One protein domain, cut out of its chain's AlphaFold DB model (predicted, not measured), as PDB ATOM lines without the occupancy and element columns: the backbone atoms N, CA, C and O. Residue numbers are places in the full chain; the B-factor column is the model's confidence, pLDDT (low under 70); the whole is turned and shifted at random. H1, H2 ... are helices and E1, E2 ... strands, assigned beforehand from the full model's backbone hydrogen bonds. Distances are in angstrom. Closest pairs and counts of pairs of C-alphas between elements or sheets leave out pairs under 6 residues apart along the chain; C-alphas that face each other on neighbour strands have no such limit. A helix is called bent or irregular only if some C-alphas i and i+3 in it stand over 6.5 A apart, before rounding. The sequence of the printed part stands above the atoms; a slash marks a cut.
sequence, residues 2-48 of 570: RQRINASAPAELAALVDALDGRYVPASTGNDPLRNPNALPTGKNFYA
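Overview. This is residues 2 to 48 of the 570 residues of an uncharacterized protein of Cytophagales bacterium (UniProt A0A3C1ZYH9). Two short parallel strands, E1 and E2, make a very small sheet on one long side of a flat body, and H2, with the short H1 before it, runs along the opposite long side. Residues 21 to 26 turn round the end of H2 and lead back to E1; the long loop of residues 30 to 44 then swings out on the far side of the sheet from that turn and folds back through residues 40 to 43, between the helices and the sheet, to E2. The printed part has 47 residues, with two named helices and two named strands in the order H1, H2, E1, E2, and the class is mixed, helices and strands. The whole is compact, with a radius of gyration of the C-alphas of 10.7 A, and its C-alphas span 32 by 23 by 10 A.

Along the chain. E1 is residues 27 to 29, Ala 27 to Thr 29, and measures 7.3 A from first to last C-alpha. E2 is residues 45 to 47, Asn 45 to Tyr 47, and measures 6.9 A; its last C-alpha, 47, is at (21.011, -10.163, 10.623). H2 is residues 8 to 20, the longest helix, 18.4 A from C-alpha 8 at (19.651, 5.380, 3.761) to C-alpha 20 at (36.677, 2.078, 9.830). H1 is residues 2 to 6, measures 6.2 A, and begins with C-alpha 2 at (10.021, 7.566, 2.149).

Arrangement. E1 and E2 are parallel neighbours, with an angle of 41 degrees between their directions. The C-alphas of Ala 27 and Asn 45 face each other at 4.6 A, and those of Thr 29 and Tyr 47 at 5.1 A. Across this pair, N 28 and O 45 are within hydrogen-bond range at 3.3 A, and N 47 and O 28 at 2.9 A. H2 is apart from E2, with no C-alpha of the one within 8 A of the other. H1 is apart from both E1 and E2. H1 and H2 meet only through their link, which is Ala 7. In H1 and H2 every O i to N i+4 pair is within hydrogen-bond range, and neither helix is bent.

Size, cuts and confidence. The two C-alphas farthest apart are those of Asp 21 and Arg 35, at 32.5 A, and the first and last printed C-alphas, of Arg 2 and Ala 48, are 23.3 A apart. The printed part has no cut. The link from H1 to H2 is tight, with 1 residue, and the one from H2 to E1 is short, with 6. The link from E1 to E2 is long, with 15 residues, 30 to 44, whose C-alphas lie 3 to 16 A from the mean of the C-alphas. The mean pLDDT of the printed part is 94.2, and no printed residue is under 70.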
ATOM      1  N   ARG A   2       9.192   6.557   2.851       91.88
ATOM      2  CA  ARG A   2      10.021   7.566   2.149       91.88
ATOM      3  C   ARG A   2      11.107   8.232   3.010       91.88
ATOM      4  O   ARG A   2      12.244   8.321   2.579       91.88
ATOM      5  N   GLN A   3      10.793   8.631   4.243       94.31
ATOM      6  CA  GLN A   3      11.794   9.208   5.154       94.31
ATOM      7  C   GLN A   3      12.951   8.241   5.466       94.31
ATOM      8  O   GLN A   3      14.097   8.667   5.522       94.31
ATOM      9  N   ARG A   4      12.663   6.943   5.642       94.19
ATOM     10  CA  ARG A   4      13.688   5.916   5.897       94.19
ATOM     11  C   ARG A   4      14.536   5.649   4.646       94.19
ATOM     12  O   ARG A   4      15.736   5.453   4.774       94.19
ATOM     13  N   ILE A   5      13.938   5.713   3.452       95.06
ATOM     14  CA  ILE A   5      14.673   5.645   2.175       95.06
ATOM     15  C   ILE A   5      15.628   6.837   2.059       95.06
ATOM     16  O   ILE A   5      16.823   6.648   1.897       95.06
ATOM     17  N   ASN A   6      15.141   8.066   2.250       95.69
ATOM     18  CA  ASN A   6      15.983   9.263   2.136       95.69
ATOM     19  C   ASN A   6      17.127   9.301   3.167       95.69
ATOM     20  O   ASN A   6      18.145   9.942   2.932       95.69
ATOM     21  N   ALA A   7      16.965   8.627   4.308       96.06
ATOM     22  CA  ALA A   7      18.002   8.513   5.332       96.06
ATOM     23  C   ALA A   7      19.055   7.426   5.039       96.06
ATOM     24  O   ALA A   7      20.054   7.371   5.745       96.06
ATOM     25  N   SER A   8      18.839   6.574   4.033       96.69
ATOM     26  CA  SER A   8      19.651   5.380   3.761       96.69
ATOM     27  C   SER A   8      21.063   5.721   3.272       96.69
ATOM     28  O   SER A   8      22.023   5.393   3.957       96.69
ATOM     29  N   ALA A   9      21.210   6.479   2.180       95.75
ATOM     30  CA  ALA A   9      22.536   6.803   1.637       95.75
ATOM     31  C   ALA A   9      23.457   7.561   2.629       95.75
ATOM     32  O   ALA A   9      24.617   7.175   2.783       95.75
ATOM     33  N   PRO A  10      22.985   8.584   3.380       97.19
ATOM     34  CA  PRO A  10      23.810   9.195   4.424       97.19
ATOM     35  C   PRO A  10      24.178   8.221   5.551       97.19
ATOM     36  O   PRO A  10      25.281   8.303   6.088       97.19
ATOM     37  N   ALA A  11      23.272   7.305   5.914       97.00
ATOM     38  CA  ALA A  11      23.524   6.303   6.945       97.00
ATOM     39  C   ALA A  11      24.546   5.248   6.495       97.00
ATOM     40  O   ALA A  11      25.378   4.850   7.300       97.00
ATOM     41  N   GLU A  12      24.536   4.832   5.227       97.94
ATOM     42  CA  GLU A  12      25.529   3.906   4.660       97.94
ATOM     43  C   GLU A  12      26.946   4.474   4.736       97.94
ATOM     44  O   GLU A  12      27.855   3.802   5.224       97.94
ATOM     45  N   LEU A  13      27.128   5.734   4.328       97.81
ATOM     46  CA  LEU A  13      28.427   6.405   4.409       97.81
ATOM     47  C   LEU A  13      28.881   6.597   5.859       97.81
ATOM     48  O   LEU A  13      30.044   6.354   6.175       97.81
ATOM     49  N   ALA A  14      27.973   7.001   6.750       97.50
ATOM     50  CA  ALA A  14      28.288   7.152   8.166       97.50
ATOM     51  C   ALA A  14      28.686   5.813   8.806       97.50
ATOM     52  O   ALA A  14      29.698   5.749   9.496       97.50
ATOM     53  N   ALA A  15      27.945   4.739   8.521       98.00
ATOM     54  CA  ALA A  15      28.237   3.404   9.029       98.00
ATOM     55  C   ALA A  15      29.584   2.871   8.524       98.00
ATOM     56  O   ALA A  15      30.308   2.239   9.291       98.00
ATOM     57  N   LEU A  16      29.948   3.155   7.268       98.06
ATOM     58  CA  LEU A  16      31.272   2.828   6.737       98.06
ATOM     59  C   LEU A  16      32.381   3.558   7.508       98.06
ATOM     60  O   LEU A  16      33.362   2.928   7.902       98.06
ATOM     61  N   VAL A  17      32.225   4.863   7.752       98.19
ATOM     62  CA  VAL A  17      33.197   5.652   8.530       98.19
ATOM     63  C   VAL A  17      33.299   5.131   9.964       98.19
ATOM     64  O   VAL A  17      34.402   4.912  10.451       98.19
ATOM     65  N   ASP A  18      32.168   4.871  10.620       98.25
ATOM     66  CA  ASP A  18      32.143   4.331  11.979       98.25
ATOM     67  C   ASP A  18      32.818   2.951  12.052       98.25
ATOM     68  O   ASP A  18      33.605   2.711  12.969       98.25
ATOM     69  N   ALA A  19      32.586   2.066  11.075       98.19
ATOM     70  CA  ALA A  19      33.248   0.762  11.008       98.19
ATOM     71  C   ALA A  19      34.774   0.893  10.872       98.19
ATOM     72  O   ALA A  19      35.516   0.192  11.563       98.19
ATOM     73  N   LEU A  20      35.247   1.806  10.016       98.38
ATOM     74  CA  LEU A  20      36.677   2.078   9.830       98.38
ATOM     75  C   LEU A  20      37.319   2.713  11.074       98.38
ATOM     76  O   LEU A  20      38.476   2.423  11.377       98.38
ATOM     77  N   ASP A  21      36.556   3.504  11.831       98.44
ATOM     78  CA  ASP A  21      36.952   4.073  13.125       98.44
ATOM     79  C   ASP A  21      36.868   3.055  14.288       98.44
ATOM     80  O   ASP A  21      37.090   3.413  15.448       98.44
ATOM     81  N   GLY A  22      36.528   1.787  14.016       98.06
ATOM     82  CA  GLY A  22      36.381   0.740  15.032       98.06
ATOM     83  C   GLY A  22      35.185   0.948  15.967       98.06
ATOM     84  O   GLY A  22      35.175   0.443  17.092       98.06
ATOM     85  N   ARG A  23      34.182   1.719  15.536       98.31
ATOM     86  CA  ARG A  23      32.955   1.976  16.292       98.31
ATOM     87  C   ARG A  23      31.894   0.925  16.001       98.31
ATOM     88  O   ARG A  23      31.919   0.203  15.008       98.31
ATOM     89  N   TYR A  24      30.924   0.863  16.905       97.50
ATOM     90  CA  TYR A  24      29.780  -0.020  16.764       97.50
ATOM     91  C   TYR A  24      28.859   0.438  15.625       97.50
ATOM     92  O   TYR A  24      28.297   1.532  15.684       97.50
ATOM     93  N   VAL A  25      28.648  -0.436  14.637       97.81
ATOM     94  CA  VAL A  25      27.610  -0.275  13.611       97.81
ATOM     95  C   VAL A  25      26.309  -0.918  14.112       97.81
ATOM     96  O   VAL A  25      26.307  -2.120  14.395       97.81
ATOM     97  N   PRO A  26      25.193  -0.168  14.214       94.25
ATOM     98  CA  PRO A  26      23.935  -0.686  14.742       94.25
ATOM     99  C   PRO A  26      23.432  -1.932  14.016       94.25
ATOM    100  O   PRO A  26      23.350  -1.953  12.786       94.25
ATOM    101  N   ALA A  27      23.041  -2.950  14.785       94.75
ATOM    102  CA  ALA A  27      22.452  -4.171  14.246       94.75
ATOM    103  C   ALA A  27      20.946  -4.023  13.975       94.75
ATOM    104  O   ALA A  27      20.233  -3.317  14.693       94.75
ATOM    105  N   SER A  28      20.436  -4.696  12.941       92.88
ATOM    106  CA  SER A  28      19.002  -4.685  12.607       92.88
ATOM    107  C   SER A  28      18.615  -5.865  11.722       92.88
ATOM    108  O   SER A  28      19.472  -6.533  11.166       92.88
ATOM    109  N   THR A  29      17.328  -6.133  11.555       90.06
ATOM    110  CA  THR A  29      16.872  -7.140  10.590       90.06
ATOM    111  C   THR A  29      17.121  -6.647   9.165       90.06
ATOM    112  O   THR A  29      16.790  -5.498   8.866       90.06
ATOM    113  N   GLY A  30      17.660  -7.502   8.293       88.44
ATOM    114  CA  GLY A  30      17.782  -7.225   6.855       88.44
ATOM    115  C   GLY A  30      16.470  -7.482   6.108       88.44
ATOM    116  O   GLY A  30      15.392  -7.236   6.655       88.44
ATOM    117  N   ASN A  31      16.574  -8.074   4.911       87.12
ATOM    118  CA  ASN A  31      15.467  -8.551   4.062       87.12
ATOM    119  C   ASN A  31      14.900  -7.509   3.063       87.12
ATOM    120  O   ASN A  31      15.283  -6.340   3.079       87.12
ATOM    121  N   ASP A  32      14.026  -7.950   2.150       86.94
ATOM    122  CA  ASP A  32      13.351  -7.099   1.159       86.94
ATOM    123  C   ASP A  32      12.514  -6.014   1.872       86.94
ATOM    124  O   ASP A  32      11.631  -6.367   2.659       86.94
ATOM    125  N   PRO A  33      12.736  -4.708   1.618       88.69
ATOM    126  CA  PRO A  33      12.019  -3.633   2.304       88.69
ATOM    127  C   PRO A  33      10.494  -3.646   2.138       88.69
ATOM    128  O   PRO A  33       9.795  -3.058   2.965       88.69
ATOM    129  N   LEU A  34       9.961  -4.281   1.088       86.88
ATOM    130  CA  LEU A  34       8.516  -4.436   0.898       86.88
ATOM    131  C   LEU A  34       7.931  -5.475   1.859       86.88
ATOM    132  O   LEU A  34       6.800  -5.316   2.316       86.88
ATOM    133  N   ARG A  35       8.709  -6.510   2.196       85.69
ATOM    134  CA  ARG A  35       8.334  -7.558   3.158       85.69
ATOM    135  C   ARG A  35       8.676  -7.156   4.590       85.69
ATOM    136  O   ARG A  35       7.859  -7.338   5.486       85.69
ATOM    137  N   ASN A  36       9.844  -6.548   4.789       88.38
ATOM    138  CA  ASN A  36      10.315  -6.043   6.070       88.38
ATOM    139  C   ASN A  36      10.674  -4.544   5.997       88.38
ATOM    140  O   ASN A  36      11.840  -4.180   5.821       88.38
ATOM    141  N   PRO A  37       9.711  -3.633   6.232       90.31
ATOM    142  CA  PRO A  37       9.973  -2.192   6.250       90.31
ATOM    143  C   PRO A  37      10.977  -1.722   7.321       90.31
ATOM    144  O   PRO A  37      11.399  -0.558   7.299       90.31
ATOM    145  N   ASN A  38      11.341  -2.577   8.286       89.50
ATOM    146  CA  ASN A  38      12.356  -2.280   9.302       89.50
ATOM    147  C   ASN A  38      13.794  -2.486   8.803       89.50
ATOM    148  O   ASN A  38      14.718  -1.972   9.439       89.50
ATOM    149  N   ALA A  39      13.969  -3.111   7.632       91.62
ATOM    150  CA  ALA A  39      15.239  -3.136   6.908       91.62
ATOM    151  C   ALA A  39      15.752  -1.720   6.589       91.62
ATOM    152  O   ALA A  39      16.952  -1.505   6.457       91.62
ATOM    153  N   LEU A  40      14.851  -0.731   6.524       94.06
ATOM    154  CA  LEU A  40      15.192   0.672   6.307       94.06
ATOM    155  C   LEU A  40      15.275   1.475   7.625       94.06
ATOM    156  O   LEU A  40      14.536   1.197   8.575       94.06
ATOM    157  N   PRO A  41      16.110   2.530   7.702       95.12
ATOM    158  CA  PRO A  41      17.139   2.888   6.717       95.12
ATOM    159  C   PRO A  41      18.220   1.802   6.617       95.12
ATOM    160  O   PRO A  41      18.376   1.019   7.559       95.12
ATOM    161  N   THR A  42      18.929   1.763   5.488       95.69
ATOM    162  CA  THR A  42      20.139   0.943   5.316       95.69
ATOM    163  C   THR A  42      21.316   1.538   6.114       95.69
ATOM    164  O   THR A  42      21.114   2.409   6.965       95.69
ATOM    165  N   GLY A  43      22.540   1.031   5.920       95.75
ATOM    166  CA  GLY A  43      23.697   1.421   6.738       95.75
ATOM    167  C   GLY A  43      23.689   0.781   8.128       95.75
ATOM    168  O   GLY A  43      24.061   1.407   9.117       95.75
ATOM    169  N   LYS A  44      23.210  -0.462   8.227       95.25
ATOM    170  CA  LYS A  44      23.140  -1.235   9.473       95.25
ATOM    171  C   LYS A  44      23.813  -2.589   9.289       95.25
ATOM    172  O   LYS A  44      23.791  -3.144   8.192       95.25
ATOM    173  N   ASN A  45      24.347  -3.140  10.374       95.81
ATOM    174  CA  ASN A  45      24.905  -4.489  10.400       95.81
ATOM    175  C   ASN A  45      23.760  -5.504  10.508       95.81
ATOM    176  O   ASN A  45      23.292  -5.821  11.605       95.81
ATOM    177  N   PHE A  46      23.208  -5.908   9.367       94.38
ATOM    178  CA  PHE A  46      21.973  -6.671   9.373       94.38
ATOM    179  C   PHE A  46      22.166  -8.134   9.795       94.38
ATOM    180  O   PHE A  46      23.216  -8.730   9.582       94.38
ATOM    181  N   TYR A  47      21.113  -8.731  10.346       91.38
ATOM    182  CA  TYR A  47      21.011 -10.163  10.623       91.38
ATOM    183  C   TYR A  47      19.715 -10.737  10.030       91.38
ATOM    184  O   TYR A  47      18.821  -9.992   9.608       91.38
ATOM    185  N   ALA A  48      19.643 -12.068   9.966       87.88
ATOM    186  CA  ALA A  48      18.461 -12.812   9.541       87.88
ATOM    187  C   ALA A  48      17.460 -12.962  10.708       87.88
ATOM    188  O   ALA A  48      16.963 -11.966  11.230       87.88
TER     189      ALA A  48